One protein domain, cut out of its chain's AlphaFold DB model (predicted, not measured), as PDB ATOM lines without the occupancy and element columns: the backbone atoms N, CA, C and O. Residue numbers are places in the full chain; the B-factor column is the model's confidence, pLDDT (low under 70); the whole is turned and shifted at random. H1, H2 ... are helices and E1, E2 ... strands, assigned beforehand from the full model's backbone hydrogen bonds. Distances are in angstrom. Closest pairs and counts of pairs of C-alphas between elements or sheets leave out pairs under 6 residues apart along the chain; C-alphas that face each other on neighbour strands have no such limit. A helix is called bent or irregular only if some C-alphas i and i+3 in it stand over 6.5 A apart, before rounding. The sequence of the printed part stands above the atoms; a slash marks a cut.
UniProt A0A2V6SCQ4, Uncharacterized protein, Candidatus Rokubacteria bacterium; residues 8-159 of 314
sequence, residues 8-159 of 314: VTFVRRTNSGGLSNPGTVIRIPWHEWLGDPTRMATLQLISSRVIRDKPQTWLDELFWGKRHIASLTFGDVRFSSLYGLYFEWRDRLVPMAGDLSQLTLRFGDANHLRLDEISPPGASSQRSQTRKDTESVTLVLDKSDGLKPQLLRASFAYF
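AT A GLANCE: This is residues 8 to 159 of the 314 residues of an uncharacterized protein of Candidatus Rokubacteria bacterium (UniProt A0A2V6SCQ4). Two sheets, E3, E4, E9, E6 and E5, E8, E7, lie face to face as a sandwich with strands nearly aligned, and H2 sits past one end of it. Past the other end a loose outlying part holds H3, H1 and the hairpin E1 and E2, whose two strands are joined by a long link, with residues 34 to 40 sticking out. The printed part has 152 residues, under half of them in named elements, in the order E1 E2 H1 E3 H2 E4 H3 E5 E6 E7 E8 E9; the class is mixed, helices and strands, and the sheets are antiparallel. It is only just loose, close to compact, with a radius of gyration of the C-alphas of 18.2 A and spans of 50 by 48 by 28 A.

HOW THE PARTS SIT: The largest sheet runs E3, residues 51 to 53, E4, residues 67 to 74, E9, residues 150 to 158, and E6, residues 113 to 119; it is strongly twisted. N 52 and O 69 of E3 and E4 are 2.9 A apart, N 70 and O 154 of E4 and E9 3.0 A, and N 116 and O 155 of E6 and E9 2.9 A, each within hydrogen-bond range. The second sheet runs E5, residues 102 to 107, E8, residues 135 to 140, and E7, residues 124 to 127. N 105 and O 137 of E5 and E8 are 2.8 A apart, and N 126 and O 136 of the hairpin E7 and E8 2.9 A, both within hydrogen-bond range. The sheets' best planes are 11 degrees apart, and the closest C-alphas of E8 and E9, Leu 139 and Leu 152, are 6.4 A apart. H2, residues 58 to 64, H3, residues 83 to 92, and H1, residues 32 to 35, are on neither sheet. E1, residues 8 to 10, and E2, residues 23 to 26, form a hairpin apart from H3, with N 10 and O 23 at 2.8 A, within hydrogen-bond range. Each O i to N i+4 pair of H2 is within hydrogen-bond range, against 4 of 6 in H3; H1 is too short for one.

IN THESE COORDINATES: E9 is 25.9 A long, from C-alpha 150 at (11.995, -30.340, -22.051) to C-alpha 158 at (35.879, -26.958, -31.384). E4 spans 23.7 A, E6 17.1 A, E8 16.2 A and E5 15.9 A. H3 spans 14.9 A and is irregular, with C-alphas 88 and 91 7.6 A apart. E1 begins at C-alpha 8, (5.176, -14.474, -39.133).

THE WHOLE: The C-alphas farthest apart, Glu 32 and Leu 59, are 56.2 A apart. The printed part has no cut; the links E1 to E2 and H1 to E3 are long. Mean pLDDT of the printed part is 76.0, and 29 residues are under 70, among them 94 to 100 and 142 to 149.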
ATOM      1  N   VAL A   8       5.336 -15.805 -39.731       86.50
ATOM      2  CA  VAL A   8       5.176 -14.474 -39.133       86.50
ATOM      3  C   VAL A   8       5.971 -14.415 -37.837       86.50
ATOM      4  O   VAL A   8       5.844 -15.298 -36.991       86.50
ATOM      5  N   THR A   9       6.776 -13.369 -37.661       84.44
ATOM      6  CA  THR A   9       7.540 -13.140 -36.430       84.44
ATOM      7  C   THR A   9       6.901 -12.030 -35.605       84.44
ATOM      8  O   THR A   9       6.741 -10.904 -36.071       84.44
ATOM      9  N   PHE A  10       6.571 -12.344 -34.358       83.94
ATOM     10  CA  PHE A  10       5.989 -11.433 -33.384       83.94
ATOM     11  C   PHE A  10       7.053 -10.928 -32.414       83.94
ATOM     12  O   PHE A  10       7.859 -11.696 -31.883       83.94
ATOM     13  N   VAL A  11       7.008  -9.629 -32.131       83.62
ATOM     14  CA  VAL A  11       7.794  -8.984 -31.079       83.62
ATOM     15  C   VAL A  11       6.841  -8.128 -30.260       83.62
ATOM     16  O   VAL A  11       6.092  -7.325 -30.812       83.62
ATOM     17  N   ARG A  12       6.848  -8.298 -28.939       78.44
ATOM     18  CA  ARG A  12       6.010  -7.522 -28.029       78.44
ATOM     19  C   ARG A  12       6.846  -6.419 -27.400       78.44
ATOM     20  O   ARG A  12       7.916  -6.683 -26.860       78.44
ATOM     21  N   ARG A  13       6.352  -5.185 -27.431       75.94
ATOM     22  CA  ARG A  13       6.940  -4.093 -26.649       75.94
ATOM     23  C   ARG A  13       6.594  -4.318 -25.175       75.94
ATOM     24  O   ARG A  13       5.426  -4.505 -24.839       75.94
ATOM     25  N   THR A  14       7.603  -4.386 -24.315       71.00
ATOM     26  CA  THR A  14       7.428  -4.560 -22.872       71.00
ATOM     27  C   THR A  14       7.131  -3.213 -22.217       71.00
ATOM     28  O   THR A  14       7.523  -2.162 -22.724       71.00
ATOM     29  N   ASN A  15       6.462  -3.234 -21.060       70.44
ATOM     30  CA  ASN A  15       6.124  -2.018 -20.304       70.44
ATOM     31  C   ASN A  15       7.370  -1.214 -19.877       70.44
ATOM     32  O   ASN A  15       7.278  -0.019 -19.639       70.44
ATOM     33  N   SER A  16       8.539  -1.859 -19.827       72.38
ATOM     34  CA  SER A  16       9.846  -1.248 -19.558       72.38
ATOM     35  C   SER A  16      10.510  -0.598 -20.785       72.38
ATOM     36  O   SER A  16      11.691  -0.271 -20.731       72.38
ATOM     37  N   GLY A  17       9.802  -0.458 -21.910       66.81
ATOM     38  CA  GLY A  17      10.344   0.109 -23.153       66.81
ATOM     39  C   GLY A  17      11.249  -0.840 -23.953       66.81
ATOM     40  O   GLY A  17      11.683  -0.489 -25.047       66.81
ATOM     41  N   GLY A  18      11.504  -2.050 -23.448       71.06
ATOM     42  CA  GLY A  18      12.247  -3.098 -24.150       71.06
ATOM     43  C   GLY A  18      11.405  -3.850 -25.188       71.06
ATOM     44  O   GLY A  18      10.178  -3.764 -25.225       71.06
ATOM     45  N   LEU A  19      12.068  -4.621 -26.050       74.31
ATOM     46  CA  LEU A  19      11.420  -5.592 -26.938       74.31
ATOM     47  C   LEU A  19      11.518  -6.988 -26.313       74.31
ATOM     48  O   LEU A  19      12.556  -7.358 -25.766       74.31
ATOM     49  N   SER A  20      10.443  -7.772 -26.390       73.94
ATOM     50  CA  SER A  20      10.462  -9.180 -25.994       73.94
ATOM     51  C   SER A  20      11.359 -10.001 -26.919       73.94
ATOM     52  O   SER A  20      11.648  -9.602 -28.047       73.94
ATOM     53  N   ASN A  21      11.705 -11.220 -26.497       76.56
ATOM     54  CA  ASN A  21      12.276 -12.198 -27.420       76.56
ATOM     55  C   ASN A  21      11.316 -12.410 -28.613       76.56
ATOM     56  O   ASN A  21      10.107 -12.567 -28.388       76.56
ATOM     57  N   PRO A  22      11.814 -12.386 -29.862       79.62
ATOM     58  CA  PRO A  22      10.989 -12.626 -31.037       79.62
ATOM     59  C   PRO A  22      10.476 -14.064 -31.020       79.62
ATOM     60  O   PRO A  22      11.193 -14.979 -30.616       79.62
ATOM     61  N   GLY A  23       9.241 -14.259 -31.464       81.25
ATOM     62  CA  GLY A  23       8.657 -15.581 -31.642       81.25
ATOM     63  C   GLY A  23       8.091 -15.725 -33.043       81.25
ATOM     64  O   GLY A  23       7.364 -14.849 -33.499       81.25
ATOM     65  N   THR A  24       8.433 -16.810 -33.733       82.88
ATOM     66  CA  THR A  24       8.011 -17.040 -35.117       82.88
ATOM     67  C   THR A  24       6.959 -18.134 -35.174       82.88
ATOM     68  O   THR A  24       7.178 -19.237 -34.679       82.88
ATOM     69  N   VAL A  25       5.832 -17.832 -35.807       83.94
ATOM     70  CA  VAL A  25       4.788 -18.795 -36.150       83.94
ATOM     71  C   VAL A  25       5.006 -19.218 -37.585       83.94
ATOM     72  O   VAL A  25       5.089 -18.372 -38.471       83.94
ATOM     73  N   ILE A  26       5.088 -20.523 -37.812       84.25
ATOM     74  CA  ILE A  26       5.261 -21.104 -39.140       84.25
ATOM     75  C   ILE A  26       3.995 -21.875 -39.454       84.25
ATOM     76  O   ILE A  26       3.624 -22.796 -38.728       84.25
ATOM     77  N   ARG A  27       3.316 -21.483 -40.527       84.75
ATOM     78  CA  ARG A  27       2.114 -22.164 -40.981       84.75
ATOM     79  C   ARG A  27       2.517 -23.206 -42.011       84.75
ATOM     80  O   ARG A  27       2.916 -22.875 -43.122       84.75
ATOM     81  N   ILE A  28       2.366 -24.469 -41.640       82.50
ATOM     82  CA  ILE A  28       2.517 -25.592 -42.560       82.50
ATOM     83  C   ILE A  28       1.132 -25.851 -43.168       82.50
ATOM     84  O   ILE A  28       0.208 -26.185 -42.422       82.50
ATOM     85  N   PRO A  29       0.930 -25.629 -44.480       80.81
ATOM     86  CA  PRO A  29      -0.349 -25.923 -45.109       80.81
ATOM     87  C   PRO A  29      -0.642 -27.423 -45.014       80.81
ATOM     88  O   PRO A  29       0.256 -28.251 -45.168       80.81
ATOM     89  N   TRP A  30      -1.904 -27.764 -44.749       80.25
ATOM     90  CA  TRP A  30      -2.335 -29.157 -44.732       80.25
ATOM     91  C   TRP A  30      -2.142 -29.791 -46.112       80.25
ATOM     92  O   TRP A  30      -2.438 -29.175 -47.136       80.25
ATOM     93  N   HIS A  31      -1.681 -31.037 -46.120       82.31
ATOM     94  CA  HIS A  31      -1.558 -31.872 -47.303       82.31
ATOM     95  C   HIS A  31      -1.857 -33.315 -46.900       82.31
ATOM     96  O   HIS A  31      -1.463 -33.742 -45.821       82.31
ATOM     97  N   GLU A  32      -2.501 -34.086 -47.775       84.12
ATOM     98  CA  GLU A  32      -2.891 -35.483 -47.514       84.12
ATOM     99  C   GLU A  32      -1.744 -36.374 -47.006       84.12
ATOM    100  O   GLU A  32      -1.951 -37.201 -46.123       84.12
ATOM    101  N   TRP A  33      -0.511 -36.165 -47.485       82.69
ATOM    102  CA  TRP A  33       0.646 -36.951 -47.050       82.69
ATOM    103  C   TRP A  33       1.068 -36.675 -45.600       82.69
ATOM    104  O   TRP A  33       1.772 -37.500 -45.030       82.69
ATOM    105  N   LEU A  34       0.660 -35.553 -44.988       79.62
ATOM    106  CA  LEU A  34       0.945 -35.270 -43.573       79.62
ATOM    107  C   LEU A  34       0.188 -36.214 -42.628       79.62
ATOM    108  O   LEU A  34       0.594 -36.366 -41.481       79.62
ATOM    109  N   GLY A  35      -0.901 -36.834 -43.098       77.00
ATOM    110  CA  GLY A  35      -1.631 -37.867 -42.362       77.00
ATOM    111  C   GLY A  35      -1.083 -39.282 -42.565       77.00
ATOM    112  O   GLY A  35      -1.556 -40.204 -41.907       77.00
ATOM    113  N   ASP A  36      -0.113 -39.470 -43.465       81.31
ATOM    114  CA  ASP A  36       0.469 -40.776 -43.773       81.31
ATOM    115  C   ASP A  36       1.604 -41.097 -42.779       81.31
ATOM    116  O   ASP A  36       2.654 -40.451 -42.827       81.31
ATOM    117  N   PRO A  37       1.449 -42.106 -41.897       73.50
ATOM    118  CA  PRO A  37       2.462 -42.452 -40.900       73.50
ATOM    119  C   PRO A  37       3.751 -43.014 -41.517       73.50
ATOM    120  O   PRO A  37       4.769 -43.100 -40.833       73.50
ATOM    121  N   THR A  38       3.734 -43.403 -42.796       81.75
ATOM    122  CA  THR A  38       4.927 -43.890 -43.507       81.75
ATOM    123  C   THR A  38       5.804 -42.759 -44.041       81.75
ATOM    124  O   THR A  38       6.930 -42.994 -44.485       81.75
ATOM    125  N   ARG A  39       5.314 -41.514 -43.987       74.75
ATOM    126  CA  ARG A  39       6.006 -40.326 -44.484       74.75
ATOM    127  C   ARG A  39       6.392 -39.414 -43.331       74.75
ATOM    128  O   ARG A  39       5.642 -39.211 -42.385       74.75
ATOM    129  N   MET A  40       7.578 -38.819 -43.433       74.62
ATOM    130  CA  MET A  40       8.106 -37.928 -42.402       74.62
ATOM    131  C   MET A  40       8.205 -36.500 -42.933       74.62
ATOM    132  O   MET A  40       8.949 -36.220 -43.875       74.62
ATOM    133  N   ALA A  41       7.469 -35.579 -42.310       74.69
ATOM    134  CA  ALA A  41       7.594 -34.156 -42.599       74.69
ATOM    135  C   ALA A  41       8.952 -33.646 -42.103       74.69
ATOM    136  O   ALA A  41       9.287 -33.784 -40.928       74.69
ATOM    137  N   THR A  42       9.737 -33.036 -42.993       76.75
ATOM    138  CA  THR A  42      11.009 -32.406 -42.625       76.75
ATOM    139  C   THR A  42      10.883 -30.897 -42.764       76.75
ATOM    140  O   THR A  42      10.739 -30.383 -43.869       76.75
ATOM    141  N   LEU A  43      10.974 -30.188 -41.641       74.56
ATOM    142  CA  LEU A  43      11.067 -28.733 -41.611       74.56
ATOM    143  C   LEU A  43      12.534 -28.339 -41.411       74.56
ATOM    144  O   LEU A  43      13.146 -28.709 -40.411       74.56
ATOM    145  N   GLN A  44      13.099 -27.583 -42.352       79.94
ATOM    146  CA  GLN A  44      14.438 -27.013 -42.211       79.94
ATOM    147  C   GLN A  44      14.323 -25.528 -41.890       79.94
ATOM    148  O   GLN A  44      13.655 -24.780 -42.601       79.94
ATOM    149  N   LEU A  45      14.978 -25.112 -40.810       73.69
ATOM    150  CA  LEU A  45      14.975 -23.734 -40.338       73.69
ATOM    151  C   LEU A  45      16.404 -23.227 -40.255       73.69
ATOM    152  O   LEU A  45      17.269 -23.875 -39.670       73.69
ATOM    153  N   ILE A  46      16.632 -22.041 -40.812       73.56
ATOM    154  CA  ILE A  46      17.900 -21.329 -40.687       73.56
ATOM    155  C   ILE A  46      17.695 -20.235 -39.645       73.56
ATOM    156  O   ILE A  46      16.837 -19.370 -39.799       73.56
ATOM    157  N   SER A  47      18.474 -20.281 -38.567       71.12
ATOM    158  CA  SER A  47      18.429 -19.276 -37.506       71.12
ATOM    159  C   SER A  47      19.843 -18.902 -37.081       71.12
ATOM    160  O   SER A  47      20.673 -19.762 -36.791       71.12
ATOM    161  N   SER A  48      20.115 -17.599 -37.042       62.78
ATOM    162  CA  SER A  48      21.445 -17.027 -36.801       62.78
ATOM    163  C   SER A  48      21.862 -16.996 -35.327       62.78
ATOM    164  O   SER A  48      22.950 -16.524 -35.015       62.78
ATOM    165  N   ARG A  49      21.015 -17.466 -34.399       68.31
ATOM    166  CA  ARG A  49      21.250 -17.358 -32.942       68.31
ATOM    167  C   ARG A  49      20.912 -18.624 -32.152       68.31
ATOM    168  O   ARG A  49      20.637 -18.548 -30.955       68.31
ATOM    169  N   VAL A  50      20.903 -19.780 -32.815       72.50
ATOM    170  CA  VAL A  50      20.703 -21.082 -32.143       72.50
ATOM    171  C   VAL A  50      21.892 -21.410 -31.242       72.50
ATOM    172  O   VAL A  50      21.729 -21.958 -30.154       72.50
ATOM    173  N   ILE A  51      23.083 -21.028 -31.696       81.38
ATOM    174  CA  ILE A  51      24.337 -21.183 -30.974       81.38
ATOM    175  C   ILE A  51      24.669 -19.832 -30.345       81.38
ATOM    176  O   ILE A  51      24.633 -18.801 -31.018       81.38
ATOM    177  N   ARG A  52      24.955 -19.836 -29.045       85.31
ATOM    178  CA  ARG A  52      25.396 -18.654 -28.300       85.31
ATOM    179  C   ARG A  52      26.786 -18.882 -27.748       85.31
ATOM    180  O   ARG A  52      27.115 -20.002 -27.372       85.31
ATOM    181  N   ASP A  53      27.554 -17.815 -27.622       86.06
ATOM    182  CA  ASP A  53      28.839 -17.885 -26.941       86.06
ATOM    183  C   ASP A  53      28.615 -18.057 -25.437       86.06
ATOM    184  O   ASP A  53      27.764 -17.400 -24.826       86.06
ATOM    185  N   LYS A  54      29.352 -18.992 -24.837       82.62
ATOM    186  CA  LYS A  54      29.383 -19.160 -23.387       82.62
ATOM    187  C   LYS A  54      30.179 -17.988 -22.816       82.62
ATOM    188  O   LYS A  54      31.301 -17.776 -23.269       82.62
ATOM    189  N   PRO A  55      29.649 -17.240 -21.831       80.06
ATOM    190  CA  PRO A  55      30.423 -16.199 -21.172       80.06
ATOM    191  C   PRO A  55      31.708 -16.808 -20.607       80.06
ATOM    192  O   PRO A  55      31.653 -17.754 -19.817       80.06
ATOM    193  N   GLN A  56      32.849 -16.299 -21.055       78.75
ATOM    194  CA  GLN A  56      34.178 -16.761 -20.671       78.75
ATOM    195  C   GLN A  56      35.049 -15.563 -20.321       78.75
ATOM    196  O   GLN A  56      34.838 -14.455 -20.817       78.75
ATOM    197  N   THR A  57      36.030 -15.789 -19.453       82.81
ATOM    198  CA  THR A  57      37.087 -14.801 -19.252       82.81
ATOM    199  C   THR A  57      38.034 -14.803 -20.453       82.81
ATOM    200  O   THR A  57      38.146 -15.801 -21.165       82.81
ATOM    201  N   TRP A  58      38.758 -13.700 -20.664       80.62
ATOM    202  CA  TRP A  58      39.765 -13.617 -21.731       80.62
ATOM    203  C   TRP A  58      40.860 -14.689 -21.581       80.62
ATOM    204  O   TRP A  58      41.374 -15.194 -22.575       80.62
ATOM    205  N   LEU A  59      41.191 -15.068 -20.338       75.62
ATOM    206  CA  LEU A  59      42.117 -16.160 -20.026       75.62
ATOM    207  C   LEU A  59      41.552 -17.505 -20.482       75.62
ATOM    208  O   LEU A  59      42.263 -18.290 -21.105       75.62
ATOM    209  N   ASP A  60      40.273 -17.761 -20.201       74.19
ATOM    210  CA  ASP A  60      39.625 -19.006 -20.607       74.19
ATOM    211  C   ASP A  60      39.552 -19.142 -22.127       74.19
ATOM    212  O   ASP A  60      39.792 -20.228 -22.647       74.19
ATOM    213  N   GLU A  61      39.242 -18.054 -22.833       76.88
ATOM    214  CA  GLU A  61      39.220 -18.037 -24.298       76.88
ATOM    215  C   GLU A  61      40.617 -18.286 -24.880       76.88
ATOM    216  O   GLU A  61      40.763 -19.068 -25.817       76.88
ATOM    217  N   LEU A  62      41.658 -17.690 -24.292       74.88
ATOM    218  CA  LEU A  62      43.035 -17.862 -24.745       74.88
ATOM    219  C   LEU A  62      43.509 -19.320 -24.612       74.88
ATOM    220  O   LEU A  62      44.090 -19.864 -25.547       74.88
ATOM    221  N   PHE A  63      43.260 -19.970 -23.471       72.56
ATOM    222  CA  PHE A  63      43.743 -21.335 -23.228       72.56
ATOM    223  C   PHE A  63      42.847 -22.431 -23.794       72.56
ATOM    224  O   PHE A  63      43.347 -23.471 -24.220       72.56
ATOM    225  N   TRP A  64      41.531 -22.236 -23.759       71.12
ATOM    226  CA  TRP A  64      40.561 -23.287 -24.072       71.12
ATOM    227  C   TRP A  64      39.774 -23.018 -25.352       71.12
ATOM    228  O   TRP A  64      38.984 -23.869 -25.756       71.12
ATOM    229  N   GLY A  65      39.996 -21.869 -25.991       77.31
ATOM    230  CA  GLY A  65      39.235 -21.426 -27.147       77.31
ATOM    231  C   GLY A  65      37.833 -20.943 -26.778       77.31
ATOM    232  O   GLY A  65      37.406 -20.953 -25.615       77.31
ATOM    233  N   LYS A  66      37.094 -20.533 -27.812       81.19
ATOM    234  CA  LYS A  66      35.696 -20.124 -27.680       81.19
ATOM    235  C   LYS A  66      34.816 -21.326 -27.359       81.19
ATOM    236  O   LYS A  66      34.815 -22.329 -28.072       81.19
ATOM    237  N   ARG A  67      34.029 -21.199 -26.295       82.81
ATOM    238  CA  ARG A  67      32.980 -22.154 -25.937       82.81
ATOM    239  C   ARG A  67      31.633 -21.650 -26.400       82.81
ATOM    240  O   ARG A  67      31.297 -20.474 -26.268       82.81
ATOM    241  N   HIS A  68      30.819 -22.586 -26.848       87.56
ATOM    242  CA  HIS A  68      29.485 -22.325 -27.340       87.56
ATOM    243  C   HIS A  68      28.455 -23.140 -26.564       87.56
ATOM    244  O   HIS A  68      28.731 -24.200 -26.003       87.56
ATOM    245  N   ILE A  69      27.237 -22.622 -26.527       87.75
ATOM    246  CA  ILE A  69      26.067 -23.273 -25.964       87.75
ATOM    247  C   ILE A  69      25.034 -23.375 -27.075       87.75
ATOM    248  O   ILE A  69      24.607 -22.362 -27.635       87.75
ATOM    249  N   ALA A  70      24.603 -24.601 -27.350       88.44
ATOM    250  CA  ALA A  70      23.412 -24.878 -28.134       88.44
ATOM    251  C   ALA A  70      22.294 -25.323 -27.188       88.44
ATOM    252  O   ALA A  70      22.505 -26.158 -26.304       88.44
ATOM    253  N   SER A  71      21.106 -24.755 -27.370       85.25
ATOM    254  CA  SER A  71      19.913 -25.108 -26.603       85.25
ATOM    255  C   SER A  71      18.742 -25.354 -27.537       85.25
ATOM    256  O   SER A  71      18.391 -24.475 -28.326       85.25
ATOM    257  N   LEU A  72      18.119 -26.516 -27.406       85.56
ATOM    258  CA  LEU A  72      16.907 -26.890 -28.112       85.56
ATOM    259  C   LEU A  72      15.842 -27.227 -27.072       85.56
ATOM    260  O   LEU A  72      16.090 -28.030 -26.179       85.56
ATOM    261  N   THR A  73      14.674 -26.602 -27.162       80.19
ATOM    262  CA  THR A  73      13.566 -26.840 -26.232       80.19
ATOM    263  C   THR A  73      12.332 -27.323 -26.966       80.19
ATOM    264  O   THR A  73      12.067 -26.924 -28.100       80.19
ATOM    265  N   PHE A  74      11.551 -28.152 -26.285       79.31
ATOM    266  CA  PHE A  74      10.207 -28.524 -26.693       79.31
ATOM    267  C   PHE A  74       9.208 -28.161 -25.595       79.31
ATOM    268  O   PHE A  74       9.504 -28.310 -24.409       79.31
ATOM    269  N   GLY A  75       8.037 -27.656 -25.989       72.75
ATOM    270  CA  GLY A  75       6.970 -27.283 -25.054       72.75
ATOM    271  C   GLY A  75       7.268 -26.058 -24.178       72.75
ATOM    272  O   GLY A  75       6.546 -25.809 -23.219       72.75
ATOM    273  N   ASP A  76       8.317 -25.282 -24.475       71.50
ATOM    274  CA  ASP A  76       8.662 -24.093 -23.689       71.50
ATOM    275  C   ASP A  76       7.907 -22.840 -24.160       71.50
ATOM    276  O   ASP A  76       8.146 -22.304 -25.244       71.50
ATOM    277  N   VAL A  77       7.010 -22.347 -23.303       65.75
ATOM    278  CA  VAL A  77       6.139 -21.185 -23.551       65.75
ATOM    279  C   VAL A  77       6.691 -19.900 -22.914       65.75
ATOM    280  O   VAL A  77       6.013 -18.875 -22.868       65.75
ATOM    281  N   ARG A  78       7.938 -19.894 -22.419       65.69
ATOM    282  CA  ARG A  78       8.550 -18.707 -21.782       65.69
ATOM    283  C   ARG A  78       8.706 -17.495 -22.719       65.69
ATOM    284  O   ARG A  78       9.089 -16.413 -22.271       65.69
ATOM    285  N   PHE A  79       8.398 -17.632 -24.010       67.25
ATOM    286  CA  PHE A  79       8.382 -16.533 -24.971       67.25
ATOM    287  C   PHE A  79       7.098 -15.701 -24.845       67.25
ATOM    288  O   PHE A  79       6.044 -16.039 -25.384       67.25
ATOM    289  N   SER A  80       7.210 -14.549 -24.181       68.69
ATOM    290  CA  SER A  80       6.093 -13.616 -23.962       68.69
ATOM    291  C   SER A  80       5.444 -13.068 -25.243       68.69
ATOM    292  O   SER A  80       4.325 -12.558 -25.182       68.69
ATOM    293  N   SER A  81       6.119 -13.179 -26.392       76.31
ATOM    294  CA  SER A  81       5.612 -12.797 -27.717       76.31
ATOM    295  C   SER A  81       4.568 -13.763 -28.278       76.31
ATOM    296  O   SER A  81       3.672 -13.316 -28.986       76.31
ATOM    297  N   LEU A  82       4.649 -15.057 -27.952       78.50
ATOM    298  CA  LEU A  82       3.744 -16.093 -28.474       78.50
ATOM    299  C   LEU A  82       2.737 -16.596 -27.442       78.50
ATOM    300  O   LEU A  82       1.899 -17.429 -27.766       78.50
ATOM    301  N   TYR A  83       2.791 -16.079 -26.215       78.38
ATOM    302  CA  TYR A  83       1.963 -16.555 -25.110       78.38
ATOM    303  C   TYR A  83       0.459 -16.536 -25.437       78.38
ATOM    304  O   TYR A  83      -0.217 -17.537 -25.240       78.38
ATOM    305  N   GLY A  84      -0.062 -15.433 -25.990       79.50
ATOM    306  CA  GLY A  84      -1.487 -15.334 -26.340       79.50
ATOM    307  C   GLY A  84      -1.919 -16.376 -27.375       79.50
ATOM    308  O   GLY A  84      -2.903 -17.080 -27.168       79.50
ATOM    309  N   LEU A  85      -1.119 -16.536 -28.433       80.31
ATOM    310  CA  LEU A  85      -1.359 -17.527 -29.479       80.31
ATOM    311  C   LEU A  85      -1.286 -18.955 -28.922       80.31
ATOM    312  O   LEU A  85      -2.122 -19.793 -29.229       80.31
ATOM    313  N   TYR A  86      -0.304 -19.241 -28.068       78.44
ATOM    314  CA  TYR A  86      -0.193 -20.552 -27.446       78.44
ATOM    315  C   TYR A  86      -1.461 -20.911 -26.660       78.44
ATOM    316  O   TYR A  86      -1.995 -21.998 -26.850       78.44
ATOM    317  N   PHE A  87      -1.977 -20.009 -25.818       79.75
ATOM    318  CA  PHE A  87      -3.170 -20.289 -25.008       79.75
ATOM    319  C   PHE A  87      -4.431 -20.527 -25.834       79.75
ATOM    320  O   PHE A  87      -5.257 -21.343 -25.440       79.75
ATOM    321  N   GLU A  88      -4.564 -19.849 -26.969       84.94
ATOM    322  CA  GLU A  88      -5.696 -20.030 -27.879       84.94
ATOM    323  C   GLU A  88      -5.660 -21.393 -28.591       84.94
ATOM    324  O   GLU A  88      -6.700 -22.014 -28.809       84.94
ATOM    325  N   TRP A  89      -4.464 -21.884 -28.930       80.06
ATOM    326  CA  TRP A  89      -4.290 -23.085 -29.752       80.06
ATOM    327  C   TRP A  89      -3.833 -24.328 -28.978       80.06
ATOM    328  O   TRP A  89      -3.807 -25.408 -29.563       80.06
ATOM    329  N   ARG A  90      -3.509 -24.218 -27.680       75.56
ATOM    330  CA  ARG A  90      -2.959 -25.321 -26.862       75.56
ATOM    331  C   ARG A  90      -3.828 -26.580 -26.874       75.56
ATOM    332  O   ARG A  90      -3.298 -27.683 -26.914       75.56
ATOM    333  N   ASP A  91      -5.148 -26.404 -26.894       77.31
ATOM    334  CA  ASP A  91      -6.119 -27.502 -26.842       77.31
ATOM    335  C   ASP A  91      -6.332 -28.146 -28.230       77.31
ATOM    336  O   ASP A  91      -7.046 -29.135 -28.366       77.31
ATOM    337  N   ARG A  92      -5.697 -27.593 -29.275       74.44
ATOM    338  CA  ARG A  92      -5.746 -28.052 -30.674       74.44
ATOM    339  C   ARG A  92      -4.397 -28.580 -31.172       74.44
ATOM    340  O   ARG A  92      -4.211 -28.753 -32.377       74.44
ATOM    341  N   LEU A  93      -3.440 -28.798 -30.273       70.81
ATOM    342  CA  LEU A  93      -2.122 -29.318 -30.624       70.81
ATOM    343  C   LEU A  93      -2.179 -30.835 -30.825       70.81
ATOM    344  O   LEU A  93      -2.763 -31.561 -30.021       70.81
ATOM    345  N   VAL A  94      -1.536 -31.319 -31.889       66.25
ATOM    346  CA  VAL A  94      -1.363 -32.757 -32.114       66.25
ATOM    347  C   VAL A  94      -0.339 -33.281 -31.100       66.25
ATOM    348  O   VAL A  94       0.777 -32.751 -31.050       66.25
ATOM    349  N   PRO A  95      -0.679 -34.292 -30.279       64.75
ATOM    350  CA  PRO A  95       0.270 -34.870 -29.342       64.75
ATOM    351  C   PRO A  95       1.413 -35.555 -30.099       64.75
ATOM    352  O   PRO A  95       1.210 -36.193 -31.130       64.75
ATOM    353  N   MET A  96       2.624 -35.430 -29.563       64.50
ATOM    354  CA  MET A  96       3.814 -36.119 -30.067       64.50
ATOM    355  C   MET A  96       3.612 -37.645 -30.063       64.50
ATOM    356  O   MET A  96       2.969 -38.197 -29.163       64.50
ATOM    357  N   ALA A  97       4.188 -38.336 -31.052       62.38
ATOM    358  CA  ALA A  97       4.233 -39.796 -31.067       62.38
ATOM    359  C   ALA A  97       5.123 -40.274 -29.907       62.38
ATOM    360  O   ALA A  97       6.300 -39.911 -29.846       62.38
ATOM    361  N   GLY A  98       4.546 -41.044 -28.978       56.12
ATOM    362  CA  GLY A  98       5.148 -41.337 -27.671       56.12
ATOM    363  C   GLY A  98       6.522 -42.005 -27.727       56.12
ATOM    364  O   GLY A  98       7.380 -41.663 -26.926       56.12
ATOM    365  N   ASP A  99       6.759 -42.875 -28.710       55.31
ATOM    366  CA  ASP A  99       7.944 -43.747 -28.703       55.31
ATOM    367  C   ASP A  99       9.092 -43.249 -29.601       55.31
ATOM    368  O   ASP A  99      10.149 -43.873 -29.665       55.31
ATOM    369  N   LEU A 100       8.900 -42.144 -30.333       63.75
ATOM    370  CA  LEU A 100       9.818 -41.718 -31.405       63.75
ATOM    371  C   LEU A 100      10.177 -40.229 -31.373       63.75
ATOM    372  O   LEU A 100      10.961 -39.756 -32.201       63.75
ATOM    373  N   SER A 101       9.608 -39.474 -30.438       76.25
ATOM    374  CA  SER A 101       9.837 -38.036 -30.357       76.25
ATOM    375  C   SER A 101      11.126 -37.768 -29.592       76.25
ATOM    376  O   SER A 101      11.286 -38.173 -28.445       76.25
ATOM    377  N   GLN A 102      12.074 -37.097 -30.237       84.44
ATOM    378  CA  GLN A 102      13.389 -36.828 -29.667       84.44
ATOM    379  C   GLN A 102      13.877 -35.439 -30.061       84.44
ATOM    380  O   GLN A 102      13.634 -34.961 -31.172       84.44
ATOM    381  N   LEU A 103      14.609 -34.806 -29.153       84.88
ATOM    382  CA  LEU A 103      15.422 -33.637 -29.444       84.88
ATOM    383  C   LEU A 103      16.831 -34.108 -29.759       84.88
ATOM    384  O   LEU A 103      17.440 -34.800 -28.952       84.88
ATOM    385  N   THR A 104      17.363 -33.718 -30.913       87.06
ATOM    386  CA  THR A 104      18.709 -34.114 -31.334       87.06
ATOM    387  C   THR A 104      19.504 -32.885 -31.751       87.06
ATOM    388  O   THR A 104      19.119 -32.169 -32.675       87.06
ATOM    389  N   LEU A 105      20.654 -32.677 -31.117       86.50
ATOM    390  CA  LEU A 105      21.701 -31.780 -31.592       86.50
ATOM    391  C   LEU A 105      22.752 -32.613 -32.319       86.50
ATOM    392  O   LEU A 105      23.274 -33.577 -31.765       86.50
ATOM    393  N   ARG A 106      23.050 -32.262 -33.570       87.00
ATOM    394  CA  ARG A 106      24.080 -32.933 -34.371       87.00
ATOM    395  C   ARG A 106      25.231 -31.974 -34.619       87.00
ATOM    396  O   ARG A 106      25.024 -30.892 -35.165       87.00
ATOM    397  N   PHE A 107      26.423 -32.407 -34.252       84.81
ATOM    398  CA  PHE A 107      27.670 -31.677 -34.391       84.81
ATOM    399  C   PHE A 107      28.500 -32.317 -35.504       84.81
ATOM    400  O   PHE A 107      28.648 -33.540 -35.542       84.81
ATOM    401  N   GLY A 108      28.988 -31.498 -36.435       84.06
ATOM    402  CA  GLY A 108      29.985 -31.935 -37.414       84.06
ATOM    403  C   GLY A 108      31.371 -32.006 -36.779       84.06
ATOM    404  O   GLY A 108      31.536 -31.584 -35.644       84.06
ATOM    405  N   ASP A 109      32.349 -32.534 -37.509       81.50
ATOM    406  CA  ASP A 109      33.755 -32.595 -37.089       81.50
ATOM    407  C   ASP A 109      33.955 -33.117 -35.650       81.50
ATOM    408  O   ASP A 109      34.560 -32.491 -34.776       81.50
ATOM    409  N   ALA A 110      33.388 -34.294 -35.391       78.75
ATOM    410  CA  ALA A 110      33.445 -34.979 -34.104       78.75
ATOM    411  C   ALA A 110      34.871 -35.323 -33.629       78.75
ATOM    412  O   ALA A 110      35.034 -35.806 -32.512       78.75
ATOM    413  N   ASN A 111      35.900 -35.194 -34.466       78.94
ATOM    414  CA  ASN A 111      37.297 -35.375 -34.070       78.94
ATOM    415  C   ASN A 111      37.868 -34.150 -33.354       78.94
ATOM    416  O   ASN A 111      38.758 -34.314 -32.523       78.94
ATOM    417  N   HIS A 112      37.349 -32.960 -33.660       79.31
ATOM    418  CA  HIS A 112      37.736 -31.696 -33.032       79.31
ATOM    419  C   HIS A 112      36.670 -31.173 -32.065       79.31
ATOM    420  O   HIS A 112      36.838 -30.112 -31.467       79.31
ATOM    421  N   LEU A 113      35.568 -31.905 -31.903       80.25
ATOM    422  CA  LEU A 113      34.502 -31.572 -30.974       80.25
ATOM    423  C   LEU A 113      34.849 -32.019 -29.555       80.25
ATOM    424  O   LEU A 113      35.206 -33.170 -29.305       80.25
ATOM    425  N   ARG A 114      34.647 -31.115 -28.600       79.06
ATOM    426  CA  ARG A 114      34.631 -31.422 -27.173       79.06
ATOM    427  C   ARG A 114      33.291 -31.015 -26.577       79.06
ATOM    428  O   ARG A 114      32.927 -29.841 -26.619       79.06
ATOM    429  N   LEU A 115      32.581 -31.982 -26.005       79.06
ATOM    430  CA  LEU A 115      31.373 -31.755 -25.213       79.06
ATOM    431  C   LEU A 115      31.771 -31.605 -23.743       79.06
ATOM    432  O   LEU A 115      32.349 -32.519 -23.160       79.06
ATOM    433  N   ASP A 116      31.485 -30.446 -23.155       74.12
ATOM    434  CA  ASP A 116      31.848 -30.150 -21.764       74.12
ATOM    435  C   ASP A 116      30.716 -30.507 -20.796       74.12
ATOM    436  O   ASP A 116      30.948 -31.069 -19.730       74.12
ATOM    437  N   GLU A 117      29.485 -30.144 -21.153       79.56
ATOM    438  CA  GLU A 117      28.317 -30.291 -20.288       79.56
ATOM    439  C   GLU A 117      27.080 -30.557 -21.143       79.56
ATOM    440  O   GLU A 117      26.799 -29.815 -22.090       79.56
ATOM    441  N   ILE A 118      26.333 -31.600 -20.790       79.50
ATOM    442  CA  ILE A 118      25.052 -31.944 -21.402       79.50
ATOM    443  C   ILE A 118      23.994 -31.938 -20.302       79.50
ATOM    444  O   ILE A 118      24.195 -32.503 -19.229       79.50
ATOM    445  N   SER A 119      22.863 -31.291 -20.570       73.50
ATOM    446  CA  SER A 119      21.725 -31.229 -19.658       73.50
ATOM    447  C   SER A 119      20.425 -31.514 -20.415       73.50
ATOM    448  O   SER A 119      20.252 -30.966 -21.513       73.50
ATOM    449  N   PRO A 120      19.507 -32.325 -19.853       75.56
ATOM    450  CA  PRO A 120      19.564 -33.013 -18.552       75.56
ATOM    451  C   PRO A 120      20.443 -34.286 -18.568       75.56
ATOM    452  O   PRO A 120      20.796 -34.759 -19.646       75.56
ATOM    453  N   PRO A 121      20.751 -34.897 -17.401       66.69
ATOM    454  CA  PRO A 121      21.570 -36.118 -17.308       66.69
ATOM    455  C   PRO A 121      21.009 -37.339 -18.056       66.69
ATOM    456  O   PRO A 121      21.745 -38.283 -18.316       66.69
ATOM    457  N   GLY A 122      19.713 -37.333 -18.393       64.56
ATOM    458  CA  GLY A 122      19.066 -38.370 -19.204       64.56
ATOM    459  C   GLY A 122      19.307 -38.242 -20.714       64.56
ATOM    460  O   GLY A 122      18.842 -39.085 -21.476       64.56
ATOM    461  N   ALA A 123      20.008 -37.199 -21.168       71.50
ATOM    462  CA  ALA A 123      20.406 -37.072 -22.563       71.50
ATOM    463  C   ALA A 123      21.597 -37.994 -22.871       71.50
ATOM    464  O   ALA A 123      22.573 -38.058 -22.126       71.50
ATOM    465  N   SER A 124      21.530 -38.684 -24.005       70.75
ATOM    466  CA  SER A 124      22.595 -39.563 -24.487       70.75
ATOM    467  C   SER A 124      23.469 -38.833 -25.506       70.75
ATOM    468  O   SER A 124      22.954 -38.130 -26.376       70.75
ATOM    469  N   SER A 125      24.792 -39.002 -25.419       72.69
ATOM    470  CA  SER A 125      25.705 -38.646 -26.512       72.69
ATOM    471  C   SER A 125      26.166 -39.913 -27.209       72.69
ATOM    472  O   SER A 125      26.650 -40.844 -26.562       72.69
ATOM    473  N   GLN A 126      26.023 -39.957 -28.531       74.38
ATOM    474  CA  GLN A 126      26.520 -41.057 -29.340       74.38
ATOM    475  C   GLN A 126      27.183 -40.522 -30.605       74.38
ATOM    476  O   GLN A 126      26.621 -39.698 -31.335       74.38
ATOM    477  N   ARG A 127      28.375 -41.043 -30.902       70.56
ATOM    478  CA  ARG A 127      29.022 -40.823 -32.194       70.56
ATOM    479  C   ARG A 127      28.214 -41.530 -33.280       70.56
ATOM    480  O   ARG A 127      27.864 -42.702 -33.137       70.56
ATOM    481  N   SER A 128      27.910 -40.820 -34.361       51.78
ATOM    482  CA  SER A 128      27.137 -41.387 -35.461       51.78
ATOM    483  C   SER A 128      27.901 -42.553 -36.090       51.78
ATOM    484  O   SER A 128      29.060 -42.409 -36.475       51.78
ATOM    485  N   GLN A 129      27.250 -43.713 -36.198       53.91
ATOM    486  CA  GLN A 129      27.837 -44.892 -36.846       53.91
ATOM    487  C   GLN A 129      27.781 -44.791 -38.376       53.91
ATOM    488  O   GLN A 129      28.638 -45.322 -39.074       53.91
ATOM    489  N   THR A 130      26.766 -44.101 -38.902       48.19
ATOM    490  CA  THR A 130      26.487 -44.010 -40.341       48.19
ATOM    491  C   THR A 130      27.138 -42.801 -40.997       48.19
ATOM    492  O   THR A 130      27.505 -42.863 -42.169       48.19
ATOM    493  N   ARG A 131      27.303 -41.690 -40.264       54.28
ATOM    494  CA  ARG A 131      27.913 -40.467 -40.789       54.28
ATOM    495  C   ARG A 131      29.290 -40.266 -40.164       54.28
ATOM    496  O   ARG A 131      29.414 -40.072 -38.958       54.28
ATOM    497  N   LYS A 132      30.328 -40.310 -41.007       66.81
ATOM    498  CA  LYS A 132      31.711 -40.078 -40.579       66.81
ATOM    499  C   LYS A 132      31.813 -38.706 -39.913       66.81
ATOM    500  O   LYS A 132      31.280 -37.726 -40.428       66.81
ATOM    501  N   ASP A 133      32.521 -38.666 -38.790       73.31
ATOM    502  CA  ASP A 133      32.895 -37.426 -38.109       73.31
ATOM    503  C   ASP A 133      31.711 -36.583 -37.607       73.31
ATOM    504  O   ASP A 133      31.741 -35.358 -37.634       73.31
ATOM    505  N   THR A 134      30.623 -37.233 -37.189       77.88
ATOM    506  CA  THR A 134      29.453 -36.558 -36.610       77.88
ATOM    507  C   THR A 134      29.169 -37.107 -35.218       77.88
ATOM    508  O   THR A 134      29.153 -38.324 -35.020       77.88
ATOM    509  N   GLU A 135      28.903 -36.225 -34.261       80.06
ATOM    510  CA  GLU A 135      28.441 -36.587 -32.920       80.06
ATOM    511  C   GLU A 135      27.020 -36.071 -32.708       80.06
ATOM    512  O   GLU A 135      26.672 -34.969 -33.134       80.06
ATOM    513  N   SER A 136      26.165 -36.893 -32.106       83.19
ATOM    514  CA  SER A 136      24.773 -36.542 -31.836       83.19
ATOM    515  C   SER A 136      24.469 -36.635 -30.354       83.19
ATOM    516  O   SER A 136      24.687 -37.680 -29.745       83.19
ATOM    517  N   VAL A 137      23.916 -35.554 -29.809       82.25
ATOM    518  CA  VAL A 137      23.376 -35.498 -28.453       82.25
ATOM    519  C   VAL A 137      21.859 -35.536 -28.554       82.25
ATOM    520  O   VAL A 137      21.267 -34.699 -29.237       82.25
ATOM    521  N   THR A 138      21.242 -36.501 -27.886       83.88
ATOM    522  CA  THR A 138      19.823 -36.811 -28.033       83.88
ATOM    523  C   THR A 138      19.134 -36.886 -26.680       83.88
ATOM    524  O   THR A 138      19.618 -37.546 -25.761       83.88
ATOM    525  N   LEU A 139      17.971 -36.251 -26.574       83.81
ATOM    526  CA  LEU A 139      17.041 -36.390 -25.462       83.81
ATOM    527  C   LEU A 139      15.739 -36.988 -25.997       83.81
ATOM    528  O   LEU A 139      15.104 -36.389 -26.866       83.81
ATOM    529  N   VAL A 140      15.355 -38.158 -25.492       81.06
ATOM    530  CA  VAL A 140      14.041 -38.751 -25.780       81.06
ATOM    531  C   VAL A 140      12.986 -37.935 -25.042       81.06
ATOM    532  O   VAL A 140      13.156 -37.639 -23.861       81.06
ATOM    533  N   LEU A 141      11.932 -37.533 -25.751       76.31
ATOM    534  CA  LEU A 141      10.842 -36.765 -25.169       76.31
ATOM    535  C   LEU A 141       9.884 -37.712 -24.453       76.31
ATOM    536  O   LEU A 141       9.265 -38.561 -25.090       76.31
ATOM    537  N   ASP A 142       9.736 -37.548 -23.140       69.62
ATOM    538  CA  ASP A 142       8.767 -38.328 -22.371       69.62
ATOM    539  C   ASP A 142       7.366 -37.709 -22.506       69.62
ATOM    540  O   ASP A 142       7.162 -36.513 -22.270       69.62
ATOM    541  N   LYS A 143       6.385 -38.534 -22.892       65.50
ATOM    542  CA  LYS A 143       4.966 -38.165 -22.980       65.50
ATOM    543  C   LYS A 143       4.356 -37.911 -21.598       65.50
ATOM    544  O   LYS A 143       3.451 -37.084 -21.479       65.50
ATOM    545  N   SER A 144       4.826 -38.619 -20.569       59.94
ATOM    546  CA  SER A 144       4.320 -38.518 -19.196       59.94
ATOM    547  C   SER A 144       4.656 -37.172 -18.544       59.94
ATOM    548  O   SER A 144       3.894 -36.681 -17.710       59.94
ATOM    549  N   ASP A 145       5.725 -36.516 -19.006       59.78
ATOM    550  CA  ASP A 145       6.116 -35.178 -18.562       59.78
ATOM    551  C   ASP A 145       5.277 -34.046 -19.188       59.78
ATOM    552  O   ASP A 145       5.376 -32.889 -18.766       59.78
ATOM    553  N   GLY A 146       4.373 -34.372 -20.118       59.81
ATOM    554  CA  GLY A 146       3.303 -33.489 -20.580       59.81
ATOM    555  C   GLY A 146       3.786 -32.120 -21.075       59.81
ATOM    556  O   GLY A 146       4.648 -32.021 -21.942       59.81
ATOM    557  N   LEU A 147       3.197 -31.049 -20.526       57.22
ATOM    558  CA  LEU A 147       3.486 -29.642 -20.855       57.22
ATOM    559  C   LEU A 147       4.765 -29.095 -20.198       57.22
ATOM    560  O   LEU A 147       5.025 -27.892 -20.277       57.22
ATOM    561  N   LYS A 148       5.539 -29.923 -19.487       64.94
ATOM    562  CA  LYS A 148       6.787 -29.445 -18.897       64.94
ATOM    563  C   LYS A 148       7.791 -29.158 -20.015       64.94
ATOM    564  O   LYS A 148       7.978 -29.995 -20.896       64.94
ATOM    565  N   PRO A 149       8.467 -27.997 -19.978       69.06
ATOM    566  CA  PRO A 149       9.479 -27.679 -20.967       69.06
ATOM    567  C   PRO A 149      10.634 -28.675 -20.859       69.06
ATOM    568  O   PRO A 149      11.313 -28.741 -19.833       69.06
ATOM    569  N   GLN A 150      10.864 -29.425 -21.932       76.25
ATOM    570  CA  GLN A 150      11.995 -30.340 -22.051       76.25
ATOM    571  C   GLN A 150      13.103 -29.611 -22.811       76.25
ATOM    572  O   GLN A 150      12.932 -29.220 -23.968       76.25
ATOM    573  N   LEU A 151      14.220 -29.353 -22.128       83.56
ATOM    574  CA  LEU A 151      15.357 -28.593 -22.646       83.56
ATOM    575  C   LEU A 151      16.535 -29.531 -22.863       83.56
ATOM    576  O   LEU A 151      17.055 -30.074 -21.901       83.56
ATOM    577  N   LEU A 152      17.013 -29.631 -24.097       83.94
ATOM    578  CA  LEU A 152      18.315 -30.198 -24.404       83.94
ATOM    579  C   LEU A 152      19.333 -29.064 -24.546       83.94
ATOM    580  O   LEU A 152      19.257 -28.251 -25.471       83.94
ATOM    581  N   ARG A 153      20.301 -29.010 -23.635       87.75
ATOM    582  CA  ARG A 153      21.401 -28.043 -23.666       87.75
ATOM    583  C   ARG A 153      22.731 -28.773 -23.756       87.75
ATOM    584  O   ARG A 153      23.007 -29.648 -22.944       87.75
ATOM    585  N   ALA A 154      23.568 -28.355 -24.698       85.62
ATOM    586  CA  ALA A 154      24.929 -28.848 -24.850       85.62
ATOM    587  C   ALA A 154      25.913 -27.669 -24.864       85.62
ATOM    588  O   ALA A 154      25.769 -26.731 -25.653       85.62
ATOM    589  N   SER A 155      26.899 -27.717 -23.970       85.25
ATOM    590  CA  SER A 155      28.082 -26.855 -23.972       85.25
ATOM    591  C   SER A 155      29.179 -27.562 -24.756       85.25
ATOM    592  O   SER A 155      29.544 -28.687 -24.411       85.25
ATOM    593  N   PHE A 156      29.707 -26.911 -25.785       85.12
ATOM    594  CA  PHE A 156      30.693 -27.508 -26.677       85.12
ATOM    595  C   PHE A 156      31.769 -26.509 -27.104       85.12
ATOM    596  O   PHE A 156      31.558 -25.296 -27.079       85.12
ATOM    597  N   ALA A 157      32.916 -27.031 -27.521       83.88
ATOM    598  CA  ALA A 157      33.985 -26.276 -28.160       83.88
ATOM    599  C   ALA A 157      34.568 -27.083 -29.320       83.88
ATOM    600  O   ALA A 157      34.622 -28.313 -29.254       83.88
ATOM    601  N   TYR A 158      35.024 -26.379 -30.354       80.81
ATOM    602  CA  TYR A 158      35.879 -26.958 -31.384       80.81
ATOM    603  C   TYR A 158      37.322 -26.574 -31.095       80.81
ATOM    604  O   TYR A 158      37.616 -25.398 -30.876       80.81
ATOM    605  N   PHE A 159      38.215 -27.559 -31.067       71.69
ATOM    606  CA  PHE A 159      39.628 -27.320 -30.820       71.69
ATOM    607  C   PHE A 159      40.441 -27.437 -32.106       71.69
ATOM    608  O   PHE A 159      40.522 -28.496 -32.719       71.69
TER     609      PHE A 159